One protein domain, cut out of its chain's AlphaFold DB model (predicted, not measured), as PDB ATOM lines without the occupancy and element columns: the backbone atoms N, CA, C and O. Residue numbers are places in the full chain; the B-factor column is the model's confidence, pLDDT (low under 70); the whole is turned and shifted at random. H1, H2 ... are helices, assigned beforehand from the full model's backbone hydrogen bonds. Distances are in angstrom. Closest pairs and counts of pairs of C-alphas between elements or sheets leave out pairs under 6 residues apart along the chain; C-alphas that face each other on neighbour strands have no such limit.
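AT A GLANCE: This is residues 545 to 570 and 687 to 772 of the 795 residues of the protein "Ubiquinone biosynthesis hydroxylase, UbiH/UbiF/VisC/COQ6 family" of Legionella massiliensis (UniProt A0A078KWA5). Five helices lie nearly along one axis in a bundle of two layers: H1, H3 and H2 side by side in a row, with the long H3 in the middle, and H4 and H5 side by side over one face of that row. The four other helices gather round H3, and the unnamed stretch 558 to 570 runs on from H1 before the cut. The printed part has 112 residues with five named helices, in the order H1, H2, H3, H4, H5, and no named strand; its class is all helix. It is compact, with a radius of gyration of the C-alphas of 13.9 A, and elongated in outline, spanning 46 by 29 by 22 A.

IN THESE COORDINATES: H1, residues 545 to 557, begins with C-alpha 545 at (40.219, -10.609, 27.672) and is 18.8 A long from first to last C-alpha. After the cut comes H2, residues 689 to 703, 20.7 A long. H3, residues 712 to 733, is the longest helix at 31.3 A, from C-alpha 712 at (22.116, -9.637, 19.862) to C-alpha 733 at (52.224, -7.321, 11.752). H4, residues 743 to 754, measures 16.4 A. H5, residues 762 to 770, measures 12.2 A and ends with C-alpha 770 at (36.913, 1.277, 6.857).

HOW THE PARTS SIT: H3 is the hub and touches the four other helices. H1 and H3 touch at a shallow tilt of 11 degrees, opposite ways; their closest C-alphas, those of Leu 554 and Leu 712, are 6.8 A apart. H2 and H3 form a helical hairpin at a shallow tilt of 25 degrees, their closest C-alphas being those of Gly 698 and Leu 718, 6.0 A apart. H3 and H4, also a helical hairpin, only just touch, with 3 pairs of C-alphas within 8 A; the closest are those of His 726 and Ile 750, 7.3 A apart. H1, H3 and H4 make an up and down bundle, each helix running against the one before it in the chain. With residues 718 to 722 alone, H3 touches H5, the same way; the closest C-alphas are those of Cys 722 and Leu 769, at 7.3 A. H4 and H5 form a third helical hairpin, closest at the C-alphas of Ser 749 and Tyr 768, 6.2 A apart. H5 also touches H2, the C-alphas of Val 695 and Leu 769 being closest at 5.9 A. H1 touches H4 with residues 546 to 550 alone; the C-alphas of Thr 550 and Thr 754 are closest, at 5.8 A. H1 is apart from H2 and H5, and H2 is apart from H4. In H1, H3, H4 and H5 every O i to N i+4 pair is within hydrogen-bond range; in H2, 10 of 11 are.

THE WHOLE: The two C-alphas farthest apart, those of Asp 561 and Phe 738, are 45.8 A apart. Residues 571 to 686 are not printed, and C-alphas 570 and 687 stand 22.8 A apart across this cut, which lies in the link from H1 to H2. The links from H2 to H3, H3 to H4 and H4 to H5 are short. The mean pLDDT of the printed part is 88.2, and Thr 756 is the one printed residue under 70.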
ATOM      1  N   ARG A 545      40.987 -11.457  26.751       85.88
ATOM      2  CA  ARG A 545      40.219 -10.609  27.672       85.88
ATOM      3  C   ARG A 545      39.244  -9.663  26.960       85.88
ATOM      4  O   ARG A 545      38.068  -9.721  27.327       85.88
ATOM      5  N   PRO A 546      39.630  -8.891  25.920       82.81
ATOM      6  CA  PRO A 546      38.693  -7.985  25.247       82.81
ATOM      7  C   PRO A 546      37.498  -8.725  24.634       82.81
ATOM      8  O   PRO A 546      36.366  -8.245  24.675       82.81
ATOM      9  N   VAL A 547      37.724  -9.935  24.112       84.44
ATOM     10  CA  VAL A 547      36.680 -10.777  23.507       84.44
ATOM     11  C   VAL A 547      35.699 -11.281  24.570       84.44
ATOM     12  O   VAL A 547      34.485 -11.265  24.350       84.44
ATOM     13  N   ILE A 548      36.214 -11.706  25.726       86.94
ATOM     14  CA  ILE A 548      35.414 -12.172  26.866       86.94
ATOM     15  C   ILE A 548      34.564 -11.030  27.441       86.94
ATOM     16  O   ILE A 548      33.357 -11.198  27.624       86.94
ATOM     17  N   GLU A 549      35.168  -9.869  27.699       85.00
ATOM     18  CA  GLU A 549      34.475  -8.699  28.255       85.00
ATOM     19  C   GLU A 549      33.381  -8.203  27.305       85.00
ATOM     20  O   GLU A 549      32.235  -8.001  27.714       85.00
ATOM     21  N   THR A 550      33.693  -8.126  26.010       81.75
ATOM     22  CA  THR A 550      32.724  -7.772  24.969       81.75
ATOM     23  C   THR A 550      31.535  -8.738  24.945       81.75
ATOM     24  O   THR A 550      30.389  -8.308  24.829       81.75
ATOM     25  N   TYR A 551      31.765 -10.046  25.090       84.31
ATOM     26  CA  TYR A 551      30.677 -11.024  25.136       84.31
ATOM     27  C   TYR A 551      29.783 -10.865  26.372       84.31
ATOM     28  O   TYR A 551      28.559 -10.847  26.248       84.31
ATOM     29  N   HIS A 552      30.367 -10.714  27.561       81.25
ATOM     30  CA  HIS A 552      29.572 -10.517  28.775       81.25
ATOM     31  C   HIS A 552      28.801  -9.195  28.756       81.25
ATOM     32  O   HIS A 552      27.689  -9.127  29.277       81.25
ATOM     33  N   ARG A 553      29.330  -8.170  28.084       77.94
ATOM     34  CA  ARG A 553      28.605  -6.929  27.812       77.94
ATOM     35  C   ARG A 553      27.372  -7.150  26.939       77.94
ATOM     36  O   ARG A 553      26.319  -6.589  27.236       77.94
ATOM     37  N   LEU A 554      27.498  -7.939  25.871       80.31
ATOM     38  CA  LEU A 554      26.355  -8.306  25.033       80.31
ATOM     39  C   LEU A 554      25.280  -9.001  25.875       80.31
ATOM     40  O   LEU A 554      24.120  -8.610  25.816       80.31
ATOM     41  N   LEU A 555      25.679  -9.960  26.715       80.19
ATOM     42  CA  LEU A 555      24.755 -10.653  27.614       80.19
ATOM     43  C   LEU A 555      24.091  -9.724  28.636       80.19
ATOM     44  O   LEU A 555      22.925  -9.916  28.945       80.19
ATOM     45  N   ALA A 556      24.794  -8.710  29.147       81.38
ATOM     46  CA  ALA A 556      24.219  -7.757  30.099       81.38
ATOM     47  C   ALA A 556      23.108  -6.881  29.489       81.38
ATOM     48  O   ALA A 556      22.279  -6.353  30.225       81.38
ATOM     49  N   LYS A 557      23.096  -6.717  28.159       79.19
ATOM     50  CA  LYS A 557      22.037  -6.011  27.416       79.19
ATOM     51  C   LYS A 557      20.927  -6.935  26.914       79.19
ATOM     52  O   LYS A 557      19.895  -6.441  26.474       79.19
ATOM     53  N   ALA A 558      21.162  -8.244  26.925       80.50
ATOM     54  CA  ALA A 558      20.208  -9.234  26.458       80.50
ATOM     55  C   ALA A 558      18.988  -9.275  27.391       80.50
ATOM     56  O   ALA A 558      19.129  -9.180  28.613       80.50
ATOM     57  N   GLY A 559      17.792  -9.449  26.826       79.38
ATOM     58  CA  GLY A 559      16.615  -9.778  27.634       79.38
ATOM     59  C   GLY A 559      16.821 -11.097  28.394       79.38
ATOM     60  O   GLY A 559      17.621 -11.933  27.978       79.38
ATOM     61  N   ALA A 560      16.081 -11.325  29.485       77.12
ATOM     62  CA  ALA A 560      16.207 -12.550  30.295       77.12
ATOM     63  C   ALA A 560      16.047 -13.854  29.474       77.12
ATOM     64  O   ALA A 560      16.638 -14.884  29.815       77.12
ATOM     65  N   ASP A 561      15.297 -13.781  28.370       78.06
ATOM     66  CA  ASP A 561      15.026 -14.894  27.456       78.06
ATOM     67  C   ASP A 561      16.026 -14.994  26.287       78.06
ATOM     68  O   ASP A 561      16.084 -16.014  25.595       78.06
ATOM     69  N   GLU A 562      16.847 -13.967  26.056       76.12
ATOM     70  CA  GLU A 562      17.810 -13.934  24.959       76.12
ATOM     71  C   GLU A 562      19.142 -14.549  25.392       76.12
ATOM     72  O   GLU A 562      19.948 -13.954  26.107       76.12
ATOM     73  N   ARG A 563      19.411 -15.771  24.923       71.38
ATOM     74  CA  ARG A 563      20.698 -16.439  25.145       71.38
ATOM     75  C   ARG A 563      21.457 -16.571  23.843       71.38
ATOM     76  O   ARG A 563      20.992 -17.202  22.897       71.38
ATOM     77  N   VAL A 564      22.668 -16.032  23.824       75.12
ATOM     78  CA  VAL A 564      23.592 -16.178  22.703       75.12
ATOM     79  C   VAL A 564      24.819 -16.941  23.179       75.12
ATOM     80  O   VAL A 564      25.505 -16.516  24.106       75.12
ATOM     81  N   ALA A 565      25.084 -18.096  22.565       80.06
ATOM     82  CA  ALA A 565      26.251 -18.913  22.884       80.06
ATOM     83  C   ALA A 565      27.537 -18.141  22.567       80.06
ATOM     84  O   ALA A 565      27.622 -17.486  21.528       80.06
ATOM     85  N   PHE A 566      28.555 -18.226  23.425       82.31
ATOM     86  CA  PHE A 566      29.835 -17.577  23.153       82.31
ATOM     87  C   PHE A 566      30.557 -18.268  21.998       82.31
ATOM     88  O   PHE A 566      31.135 -19.345  22.149       82.31
ATOM     89  N   ILE A 567      30.549 -17.628  20.832       82.50
ATOM     90  CA  ILE A 567      31.317 -18.056  19.670       82.50
ATOM     91  C   ILE A 567      32.212 -16.875  19.291       82.50
ATOM     92  O   ILE A 567      31.699 -15.896  18.759       82.50
ATOM     93  N   PRO A 568      33.535 -16.930  19.545       79.88
ATOM     94  CA  PRO A 568      34.438 -15.811  19.250       79.88
ATOM     95  C   PRO A 568      34.417 -15.378  17.776       79.88
ATOM     96  O   PRO A 568      34.655 -14.218  17.459       79.88
ATOM     97  N   TYR A 569      34.131 -16.324  16.874       86.69
ATOM     98  CA  TYR A 569      34.115 -16.125  15.423       86.69
ATOM     99  C   TYR A 569      32.909 -16.845  14.792       86.69
ATOM    100  O   TYR A 569      33.084 -17.880  14.140       86.69
ATOM    101  N   PRO A 570      31.680 -16.351  15.007       85.06
ATOM    102  CA  PRO A 570      30.447 -17.037  14.611       85.06
ATOM    103  C   PRO A 570      30.290 -17.159  13.087       85.06
ATOM    104  O   PRO A 570      29.677 -18.103  12.599       85.06
ATOM    105  N   GLU A 687      45.073  -5.825   1.833       93.00
ATOM    106  CA  GLU A 687      44.820  -6.382   0.492       93.00
ATOM    107  C   GLU A 687      44.669  -7.912   0.492       93.00
ATOM    108  O   GLU A 687      44.284  -8.544  -0.498       93.00
ATOM    109  N   GLY A 688      44.968  -8.568   1.615       91.56
ATOM    110  CA  GLY A 688      44.793 -10.002   1.737       91.56
ATOM    111  C   GLY A 688      43.337 -10.403   1.494       91.56
ATOM    112  O   GLY A 688      42.453 -10.031   2.255       91.56
ATOM    113  N   ARG A 689      43.082 -11.306   0.534       91.19
ATOM    114  CA  ARG A 689      41.736 -11.863   0.239       91.19
ATOM    115  C   ARG A 689      40.950 -12.321   1.477       91.19
ATOM    116  O   ARG A 689      39.727 -12.370   1.469       91.19
ATOM    117  N   GLY A 690      41.649 -12.743   2.531       91.25
ATOM    118  CA  GLY A 690      41.027 -13.126   3.795       91.25
ATOM    119  C   GLY A 690      40.552 -11.953   4.655       91.25
ATOM    120  O   GLY A 690      39.625 -12.179   5.424       91.25
ATOM    121  N   ILE A 691      41.199 -10.788   4.586       94.81
ATOM    122  CA  ILE A 691      40.764  -9.528   5.209       94.81
ATOM    123  C   ILE A 691      39.610  -8.945   4.392       94.81
ATOM    124  O   ILE A 691      38.539  -8.760   4.946       94.81
ATOM    125  N   GLN A 692      39.772  -8.823   3.070       95.38
ATOM    126  CA  GLN A 692      38.741  -8.285   2.169       95.38
ATOM    127  C   GLN A 692      37.385  -8.992   2.317       95.38
ATOM    128  O   GLN A 692      36.371  -8.353   2.550       95.38
ATOM    129  N   LYS A 693      37.372 -10.331   2.355       94.75
ATOM    130  CA  LYS A 693      36.140 -11.102   2.613       94.75
ATOM    131  C   LYS A 693      35.491 -10.844   3.975       94.75
ATOM    132  O   LYS A 693      34.302 -11.090   4.128       94.75
ATOM    133  N   LEU A 694      36.278 -10.486   4.991       95.62
ATOM    134  CA  LEU A 694      35.731 -10.124   6.299       95.62
ATOM    135  C   LEU A 694      35.153  -8.716   6.271       95.62
ATOM    136  O   LEU A 694      34.112  -8.509   6.879       95.62
ATOM    137  N   VAL A 695      35.796  -7.789   5.559       96.38
ATOM    138  CA  VAL A 695      35.256  -6.444   5.350       96.38
ATOM    139  C   VAL A 695      33.939  -6.521   4.587       96.38
ATOM    140  O   VAL A 695      32.936  -6.062   5.112       96.38
ATOM    141  N   GLU A 696      33.904  -7.215   3.444       95.69
ATOM    142  CA  GLU A 696      32.681  -7.448   2.657       95.69
ATOM    143  C   GLU A 696      31.553  -8.046   3.514       95.69
ATOM    144  O   GLU A 696      30.411  -7.605   3.445       95.69
ATOM    145  N   LEU A 697      31.873  -9.038   4.355       95.56
ATOM    146  CA  LEU A 697      30.897  -9.647   5.258       95.56
ATOM    147  C   LEU A 697      30.422  -8.669   6.342       95.56
ATOM    148  O   LEU A 697      29.239  -8.648   6.662       95.56
ATOM    149  N   GLY A 698      31.328  -7.880   6.922       95.50
ATOM    150  CA  GLY A 698      30.989  -6.858   7.909       95.50
ATOM    151  C   GLY A 698      30.096  -5.768   7.315       95.50
ATOM    152  O   GLY A 698      29.064  -5.446   7.892       95.50
ATOM    153  N   GLU A 699      30.439  -5.266   6.128       95.44
ATOM    154  CA  GLU A 699      29.643  -4.296   5.371       95.44
ATOM    155  C   GLU A 699      28.266  -4.861   5.011       95.44
ATOM    156  O   GLU A 699      27.257  -4.178   5.191       95.44
ATOM    157  N   GLN A 700      28.198  -6.127   4.581       95.00
ATOM    158  CA  GLN A 700      26.932  -6.806   4.324       95.00
ATOM    159  C   GLN A 700      26.066  -6.842   5.594       95.00
ATOM    160  O   GLN A 700      24.916  -6.407   5.554       95.00
ATOM    161  N   LEU A 701      26.626  -7.280   6.727       94.06
ATOM    162  CA  LEU A 701      25.916  -7.339   8.009       94.06
ATOM    163  C   LEU A 701      25.424  -5.958   8.477       94.06
ATOM    164  O   LEU A 701      24.338  -5.871   9.048       94.06
ATOM    165  N   LEU A 702      26.188  -4.889   8.217       93.94
ATOM    166  CA  LEU A 702      25.769  -3.509   8.495       93.94
ATOM    167  C   LEU A 702      24.682  -3.014   7.531       93.94
ATOM    168  O   LEU A 702      23.825  -2.233   7.933       93.94
ATOM    169  N   SER A 703      24.706  -3.437   6.264       92.88
ATOM    170  CA  SER A 703      23.731  -3.015   5.246       92.88
ATOM    171  C   SER A 703      22.346  -3.644   5.425       92.88
ATOM    172  O   SER A 703      21.340  -3.026   5.089       92.88
ATOM    173  N   GLU A 704      22.278  -4.842   6.011       91.12
ATOM    174  CA  GLU A 704      21.038  -5.590   6.268       91.12
ATOM    175  C   GLU A 704      20.180  -4.995   7.407       91.12
ATOM    176  O   GLU A 704      19.230  -5.633   7.874       91.12
ATOM    177  N   GLN A 705      20.520  -3.809   7.916       81.94
ATOM    178  CA  GLN A 705      19.788  -3.129   8.981       81.94
ATOM    179  C   GLN A 705      19.854  -1.612   8.775       81.94
ATOM    180  O   GLN A 705      20.910  -1.094   8.428       81.94
ATOM    181  N   SER A 706      18.737  -0.895   8.926       76.44
ATOM    182  CA  SER A 706      18.699   0.568   8.755       76.44
ATOM    183  C   SER A 706      19.099   1.318  10.029       76.44
ATOM    184  O   SER A 706      19.760   2.348   9.926       76.44
ATOM    185  N   ASP A 707      18.794   0.750  11.199       77.19
ATOM    186  CA  ASP A 707      18.833   1.454  12.488       77.19
ATOM    187  C   ASP A 707      19.927   0.897  13.423       77.19
ATOM    188  O   ASP A 707      20.423  -0.215  13.219       77.19
ATOM    189  N   ASP A 708      20.288   1.658  14.464       77.06
ATOM    190  CA  ASP A 708      21.309   1.291  15.466       77.06
ATOM    191  C   ASP A 708      20.887   0.138  16.412       77.06
ATOM    192  O   ASP A 708      21.694  -0.344  17.211       77.06
ATOM    193  N   ASP A 709      19.654  -0.365  16.293       80.81
ATOM    194  CA  ASP A 709      19.093  -1.432  17.132       80.81
ATOM    195  C   ASP A 709      19.514  -2.837  16.667       80.81
ATOM    196  O   ASP A 709      18.703  -3.660  16.234       80.81
ATOM    197  N   PHE A 710      20.809  -3.152  16.725       81.62
ATOM    198  CA  PHE A 710      21.307  -4.482  16.362       81.62
ATOM    199  C   PHE A 710      20.684  -5.584  17.225       81.62
ATOM    200  O   PHE A 710      20.767  -5.550  18.453       81.62
ATOM    201  N   SER A 711      20.167  -6.641  16.586       86.81
ATOM    202  CA  SER A 711      19.845  -7.861  17.328       86.81
ATOM    203  C   SER A 711      21.115  -8.441  17.952       86.81
ATOM    204  O   SER A 711      22.205  -8.353  17.374       86.81
ATOM    205  N   LEU A 712      20.985  -9.083  19.114       84.56
ATOM    206  CA  LEU A 712      22.116  -9.637  19.862       84.56
ATOM    207  C   LEU A 712      22.996 -10.568  19.006       84.56
ATOM    208  O   LEU A 712      24.225 -10.504  19.054       84.56
ATOM    209  N   VAL A 713      22.364 -11.385  18.156       86.81
ATOM    210  CA  VAL A 713      23.038 -12.298  17.216       86.81
ATOM    211  C   VAL A 713      23.821 -11.534  16.146       86.81
ATOM    212  O   VAL A 713      24.968 -11.879  15.858       86.81
ATOM    213  N   LYS A 714      23.238 -10.485  15.550       89.31
ATOM    214  CA  LYS A 714      23.934  -9.657  14.552       89.31
ATOM    215  C   LYS A 714      25.111  -8.913  15.175       89.31
ATOM    216  O   LYS A 714      26.192  -8.903  14.593       89.31
ATOM    217  N   MET A 715      24.926  -8.368  16.375       89.25
ATOM    218  CA  MET A 715      25.977  -7.669  17.110       89.25
ATOM    219  C   MET A 715      27.144  -8.606  17.438       89.25
ATOM    220  O   MET A 715      28.303  -8.252  17.219       89.25
ATOM    221  N   GLN A 716      26.854  -9.840  17.862       88.69
ATOM    222  CA  GLN A 716      27.881 -10.863  18.051       88.69
ATOM    223  C   GLN A 716      28.599 -11.207  16.737       88.69
ATOM    224  O   GLN A 716      29.822 -11.347  16.730       88.69
ATOM    225  N   ASN A 717      27.869 -11.329  15.622       90.81
ATOM    226  CA  ASN A 717      28.470 -11.586  14.313       90.81
ATOM    227  C   ASN A 717      29.415 -10.461  13.878       90.81
ATOM    228  O   ASN A 717      30.541 -10.748  13.473       90.81
ATOM    229  N   LEU A 718      28.992  -9.202  14.011       93.12
ATOM    230  CA  LEU A 718      29.814  -8.032  13.695       93.12
ATOM    231  C   LEU A 718      31.071  -7.978  14.566       93.12
ATOM    232  O   LEU A 718      32.177  -7.887  14.038       93.12
ATOM    233  N   LEU A 719      30.931  -8.135  15.883       91.44
ATOM    234  CA  LEU A 719      32.071  -8.174  16.801       91.44
ATOM    235  C   LEU A 719      33.015  -9.338  16.497       91.44
ATOM    236  O   LEU A 719      34.230  -9.168  16.513       91.44
ATOM    237  N   GLY A 720      32.481 -10.512  16.161       90.44
ATOM    238  CA  GLY A 720      33.286 -11.652  15.738       90.44
ATOM    239  C   GLY A 720      34.057 -11.393  14.441       90.44
ATOM    240  O   GLY A 720      35.209 -11.817  14.316       90.44
ATOM    241  N   VAL A 721      33.466 -10.662  13.491       94.12
ATOM    242  CA  VAL A 721      34.144 -10.210  12.267       94.12
ATOM    243  C   VAL A 721      35.262  -9.219  12.598       94.12
ATOM    244  O   VAL A 721      36.389  -9.434  12.145       94.12
ATOM    245  N   CYS A 722      35.002  -8.208  13.431       94.06
ATOM    246  CA  CYS A 722      36.003  -7.230  13.869       94.06
ATOM    247  C   CYS A 722      37.158  -7.889  14.639       94.06
ATOM    248  O   CYS A 722      38.319  -7.670  14.310       94.06
ATOM    249  N   ASN A 723      36.863  -8.795  15.573       90.44
ATOM    250  CA  ASN A 723      37.880  -9.558  16.302       90.44
ATOM    251  C   ASN A 723      38.719 -10.454  15.368       90.44
ATOM    252  O   ASN A 723      39.915 -10.655  15.592       90.44
ATOM    253  N   ASP A 724      38.131 -11.016  14.303       91.38
ATOM    254  CA  ASP A 724      38.883 -11.804  13.315       91.38
ATOM    255  C   ASP A 724      39.716 -10.931  12.364       91.38
ATOM    256  O   ASP A 724      40.758 -11.395  11.889       91.38
ATOM    257  N   LEU A 725      39.281  -9.695  12.087       94.38
ATOM    258  CA  LEU A 725      40.074  -8.678  11.392       94.38
ATOM    259  C   LEU A 725      41.289  -8.296  12.236       94.38
ATOM    260  O   LEU A 725      42.405  -8.545  11.775       94.38
ATOM    261  N   HIS A 726      41.076  -7.852  13.478       92.94
ATOM    262  CA  HIS A 726      42.131  -7.521  14.442       92.94
ATOM    263  C   HIS A 726      43.159  -8.652  14.547       92.94
ATOM    264  O   HIS A 726      44.344  -8.482  14.270       92.94
ATOM    265  N   ARG A 727      42.697  -9.885  14.792       89.50
ATOM    266  CA  ARG A 727      43.586 -11.050  14.887       89.50
ATOM    267  C   ARG A 727      44.402 -11.291  13.615       89.50
ATOM    268  O   ARG A 727      45.558 -11.713  13.687       89.50
ATOM    269  N   LYS A 728      43.804 -11.143  12.429       91.25
ATOM    270  CA  LYS A 728      44.530 -11.328  11.160       91.25
ATOM    271  C   LYS A 728      45.511 -10.189  10.904       91.25
ATOM    272  O   LYS A 728      46.560 -10.466  10.321       91.25
ATOM    273  N   TYR A 729      45.160  -8.977  11.317       94.00
ATOM    274  CA  TYR A 729      45.997  -7.795  11.241       94.00
ATOM    275  C   TYR A 729      47.240  -7.944  12.114       94.00
ATOM    276  O   TYR A 729      48.350  -7.990  11.586       94.00
ATOM    277  N   ASP A 730      47.050  -8.206  13.406       90.25
ATOM    278  CA  ASP A 730      48.117  -8.486  14.368       90.25
ATOM    279  C   ASP A 730      49.025  -9.618  13.906       90.25
ATOM    280  O   ASP A 730      50.253  -9.522  13.935       90.25
ATOM    281  N   LYS A 731      48.424 -10.698  13.400       87.19
ATOM    282  CA  LYS A 731      49.173 -11.818  12.835       87.19
ATOM    283  C   LYS A 731      49.981 -11.424  11.600       87.19
ATOM    284  O   LYS A 731      50.994 -12.060  11.326       87.19
ATOM    285  N   GLY A 732      49.515 -10.468  10.802       90.69
ATOM    286  CA  GLY A 732      50.267  -9.911   9.681       90.69
ATOM    287  C   GLY A 732      51.450  -9.073  10.164       90.69
ATOM    288  O   GLY A 732      52.562  -9.309   9.704       90.69
ATOM    289  N   GLN A 733      51.217  -8.194  11.139       91.38
ATOM    290  CA  GLN A 733      52.224  -7.321  11.752       91.38
ATOM    291  C   GLN A 733      53.352  -8.117  12.420       91.38
ATOM    292  O   GLN A 733      54.528  -7.865  12.197       91.38
ATOM    293  N   GLN A 734      53.008  -9.164  13.172       83.75
ATOM    294  CA  GLN A 734      53.973 -10.084  13.797       83.75
ATOM    295  C   GLN A 734      54.813 -10.876  12.788       83.75
ATOM    296  O   GLN A 734      55.797 -11.509  13.160       83.75
ATOM    297  N   ARG A 735      54.378 -10.914  11.528       85.69
ATOM    298  CA  ARG A 735      55.102 -11.530  10.415       85.69
ATOM    299  C   ARG A 735      55.821 -10.489   9.566       85.69
ATOM    300  O   ARG A 735      56.198 -10.824   8.452       85.69
ATOM    301  N   GLU A 736      55.933  -9.262  10.072       88.50
ATOM    302  CA  GLU A 736      56.629  -8.142   9.435       88.50
ATOM    303  C   GLU A 736      56.068  -7.797   8.050       88.50
ATOM    304  O   GLU A 736      56.756  -7.246   7.197       88.50
ATOM    305  N   ARG A 737      54.785  -8.103   7.813       89.06
ATOM    306  CA  ARG A 737      54.123  -7.719   6.567       89.06
ATOM    307  C   ARG A 737      53.799  -6.236   6.590       89.06
ATOM    308  O   ARG A 737      53.274  -5.727   7.578       89.06
ATOM    309  N   PHE A 738      54.025  -5.590   5.456       91.38
ATOM    310  CA  PHE A 738      53.693  -4.188   5.269       91.38
ATOM    311  C   PHE A 738      52.176  -3.931   5.338       91.38
ATOM    312  O   PHE A 738      51.362  -4.761   4.915       91.38
ATOM    313  N   SER A 739      51.807  -2.771   5.876       94.44
ATOM    314  CA  SER A 739      50.435  -2.286   6.028       94.44
ATOM    315  C   SER A 739      50.435  -0.764   6.021       94.44
ATOM    316  O   SER A 739      51.282  -0.164   6.683       94.44
ATOM    317  N   ASP A 740      49.459  -0.152   5.350       94.62
ATOM    318  CA  ASP A 740      49.241   1.301   5.422       94.62
ATOM    319  C   ASP A 740      48.486   1.718   6.692       94.62
ATOM    320  O   ASP A 740      48.425   2.897   7.046       94.62
ATOM    321  N   ILE A 741      47.865   0.755   7.374       95.75
ATOM    322  CA  ILE A 741      47.155   0.990   8.626       95.75
ATOM    323  C   ILE A 741      48.193   1.246   9.720       95.75
ATOM    324  O   ILE A 741      49.053   0.404   9.980       95.75
ATOM    325  N   ASP A 742      48.096   2.399  10.382       95.19
ATOM    326  CA  ASP A 742      48.878   2.673  11.583       95.19
ATOM    327  C   ASP A 742      48.449   1.735  12.722       95.19
ATOM    328  O   ASP A 742      47.264   1.609  13.048       95.19
ATOM    329  N   LYS A 743      49.425   1.073  13.350       94.81
ATOM    330  CA  LYS A 743      49.178   0.101  14.420       94.81
ATOM    331  C   LYS A 743      48.512   0.749  15.631       94.81
ATOM    332  O   LYS A 743      47.608   0.146  16.199       94.81
ATOM    333  N   GLN A 744      48.926   1.958  16.018       94.00
ATOM    334  CA  GLN A 744      48.325   2.640  17.169       94.00
ATOM    335  C   GLN A 744      46.872   3.015  16.884       94.00
ATOM    336  O   GLN A 744      46.012   2.791  17.734       94.00
ATOM    337  N   LYS A 745      46.583   3.511  15.676       95.44
ATOM    338  CA  LYS A 745      45.219   3.784  15.217       95.44
ATOM    339  C   LYS A 745      44.336   2.539  15.255       95.44
ATOM    340  O   LYS A 745      43.239   2.606  15.796       95.44
ATOM    341  N   GLU A 746      44.805   1.410  14.727       95.50
ATOM    342  CA  GLU A 746      44.038   0.158  14.745       95.50
ATOM    343  C   GLU A 746      43.776  -0.328  16.174       95.50
ATOM    344  O   GLU A 746      42.624  -0.597  16.516       95.50
ATOM    345  N   THR A 747      44.813  -0.347  17.022       90.88
ATOM    346  CA  THR A 747      44.700  -0.763  18.427       90.88
ATOM    347  C   THR A 747      43.742   0.144  19.194       90.88
ATOM    348  O   THR A 747      42.915  -0.341  19.963       90.88
ATOM    349  N   LYS A 748      43.792   1.459  18.955       92.50
ATOM    350  CA  LYS A 748      42.850   2.418  19.536       92.50
ATOM    351  C   LYS A 748      41.418   2.140  19.082       92.50
ATOM    352  O   LYS A 748      40.543   2.023  19.930       92.50
ATOM    353  N   SER A 749      41.176   1.973  17.781       93.12
ATOM    354  CA  SER A 749      39.827   1.740  17.254       93.12
ATOM    355  C   SER A 749      39.223   0.407  17.708       93.12
ATOM    356  O   SER A 749      38.036   0.373  18.022       93.12
ATOM    357  N   ILE A 750      40.005  -0.679  17.791       91.56
ATOM    358  CA  ILE A 750      39.494  -1.943  18.346       91.56
ATOM    359  C   ILE A 750      39.247  -1.823  19.851       91.56
ATOM    360  O   ILE A 750      38.211  -2.282  20.320       91.56
ATOM    361  N   THR A 751      40.135  -1.143  20.589       87.19
ATOM    362  CA  THR A 751      39.974  -0.909  22.034       87.19
ATOM    363  C   THR A 751      38.705  -0.122  22.300       87.19
ATOM    364  O   THR A 751      37.887  -0.559  23.098       87.19
ATOM    365  N   GLU A 752      38.495   0.976  21.573       88.12
ATOM    366  CA  GLU A 752      37.265   1.760  21.605       88.12
ATOM    367  C   GLU A 752      36.058   0.864  21.303       88.12
ATOM    368  O   GLU A 752      35.122   0.818  22.103       88.12
ATOM    369  N   LEU A 753      36.072   0.100  20.206       87.62
ATOM    370  CA  LEU A 753      34.968  -0.800  19.850       87.62
ATOM    371  C   LEU A 753      34.651  -1.805  20.973       87.62
ATOM    372  O   LEU A 753      33.484  -2.123  21.200       87.62
ATOM    373  N   THR A 754      35.667  -2.273  21.696       80.94
ATOM    374  CA  THR A 754      35.520  -3.195  22.832       80.94
ATOM    375  C   THR A 754      35.291  -2.505  24.184       80.94
ATOM    376  O   THR A 754      34.920  -3.180  25.144       80.94
ATOM    377  N   ASP A 755      35.450  -1.181  24.278       80.75
ATOM    378  CA  ASP A 755      35.336  -0.417  25.523       80.75
ATOM    379  C   ASP A 755      33.901  -0.465  26.058       80.75
ATOM    380  O   ASP A 755      32.929  -0.069  25.399       80.75
ATOM    381  N   THR A 756      33.771  -0.948  27.294       68.38
ATOM    382  CA  THR A 756      32.498  -1.114  27.991       68.38
ATOM    383  C   THR A 756      31.767   0.197  28.269       68.38
ATOM    384  O   THR A 756      30.533   0.177  28.334       68.38
ATOM    385  N   SER A 757      32.482   1.321  28.372       76.19
ATOM    386  CA  SER A 757      31.917   2.625  28.737       76.19
ATOM    387  C   SER A 757      31.097   3.285  27.618       76.19
ATOM    388  O   SER A 757      30.183   4.057  27.901       76.19
ATOM    389  N   GLN A 758      31.349   2.944  26.347       79.81
ATOM    390  CA  GLN A 758      30.746   3.631  25.193       79.81
ATOM    391  C   GLN A 758      29.803   2.730  24.389       79.81
ATOM    392  O   GLN A 758      30.193   1.599  24.086       79.81
ATOM    393  N   PRO A 759      28.596   3.174  23.985       84.25
ATOM    394  CA  PRO A 759      27.645   2.343  23.241       84.25
ATOM    395  C   PRO A 759      28.241   1.779  21.936       84.25
ATOM    396  O   PRO A 759      29.097   2.389  21.293       84.25
ATOM    397  N   LEU A 760      27.794   0.578  21.555       86.50
ATOM    398  CA  LEU A 760      28.111  -0.027  20.261       86.50
ATOM    399  C   LEU A 760      27.144   0.566  19.235       86.50
ATOM    400  O   LEU A 760      25.951   0.299  19.321       86.50
ATOM    401  N   THR A 761      27.645   1.387  18.314       90.62
ATOM    402  CA  THR A 761      26.838   2.035  17.268       90.62
ATOM    403  C   THR A 761      27.270   1.546  15.893       90.62
ATOM    404  O   THR A 761      28.411   1.099  15.712       90.62
ATOM    405  N   ARG A 762      26.383   1.662  14.898       92.25
ATOM    406  CA  ARG A 762      26.688   1.309  13.506       92.25
ATOM    407  C   ARG A 762      27.931   2.035  13.001       92.25
ATOM    408  O   ARG A 762      28.771   1.425  12.339       92.25
ATOM    409  N   GLN A 763      28.057   3.316  13.352       93.25
ATOM    410  CA  GLN A 763      29.174   4.157  12.936       93.25
ATOM    411  C   GLN A 763      30.517   3.579  13.389       93.25
ATOM    412  O   GLN A 763      31.425   3.475  12.579       93.25
ATOM    413  N   ARG A 764      30.629   3.094  14.631       93.12
ATOM    414  CA  ARG A 764      31.896   2.554  15.159       93.12
ATOM    415  C   ARG A 764      32.335   1.281  14.441       93.12
ATOM    416  O   ARG A 764      33.519   1.110  14.155       93.12
ATOM    417  N   PHE A 765      31.390   0.399  14.110       94.38
ATOM    418  CA  PHE A 765      31.681  -0.768  13.275       94.38
ATOM    419  C   PHE A 765      32.124  -0.347  11.874       94.38
ATOM    420  O   PHE A 765      33.125  -0.856  11.377       94.38
ATOM    421  N   SER A 766      31.408   0.598  11.259       95.12
ATOM    422  CA  SER A 766      31.752   1.139   9.942       95.12
ATOM    423  C   SER A 766      33.149   1.764   9.933       95.12
ATOM    424  O   SER A 766      33.951   1.459   9.052       95.12
ATOM    425  N   ASP A 767      33.473   2.575  10.940       94.94
ATOM    426  CA  ASP A 767      34.771   3.229  11.095       94.94
ATOM    427  C   ASP A 767      35.892   2.194  11.207       94.94
ATOM    428  O   ASP A 767      36.890   2.287  10.492       94.94
ATOM    429  N   TYR A 768      35.712   1.157  12.032       96.06
ATOM    430  CA  TYR A 768      36.706   0.095  12.168       96.06
ATOM    431  C   TYR A 768      36.874  -0.725  10.879       96.06
ATOM    432  O   TYR A 768      38.001  -0.992  10.462       96.06
ATOM    433  N   LEU A 769      35.781  -1.094  10.199       96.38
ATOM    434  CA  LEU A 769      35.839  -1.805   8.914       96.38
ATOM    435  C   LEU A 769      36.530  -0.969   7.827       96.38
ATOM    436  O   LEU A 769      37.308  -1.514   7.039       96.38
ATOM    437  N   SER A 770      36.315   0.351   7.826       95.31
ATOM    438  CA  SER A 770      36.913   1.277   6.857       95.31
ATOM    439  C   SER A 770      38.442   1.328   6.930       95.31
ATOM    440  O   SER A 770      39.085   1.610   5.919       95.31
ATOM    441  N   LEU A 771      39.041   0.969   8.076       95.56
ATOM    442  CA  LEU A 771      40.495   0.823   8.197       95.56
ATOM    443  C   LEU A 771      41.041  -0.234   7.226       95.56
ATOM    444  O   LEU A 771      42.160  -0.100   6.745       95.56
ATOM    445  N   PHE A 772      40.249  -1.266   6.919       95.50
ATOM    446  CA  PHE A 772      40.657  -2.422   6.119       95.50
ATOM    447  C   PHE A 772      40.067  -2.455   4.706       95.50
ATOM    448  O   PHE A 772      40.537  -3.240   3.881       95.50
TER     449      PHE A 772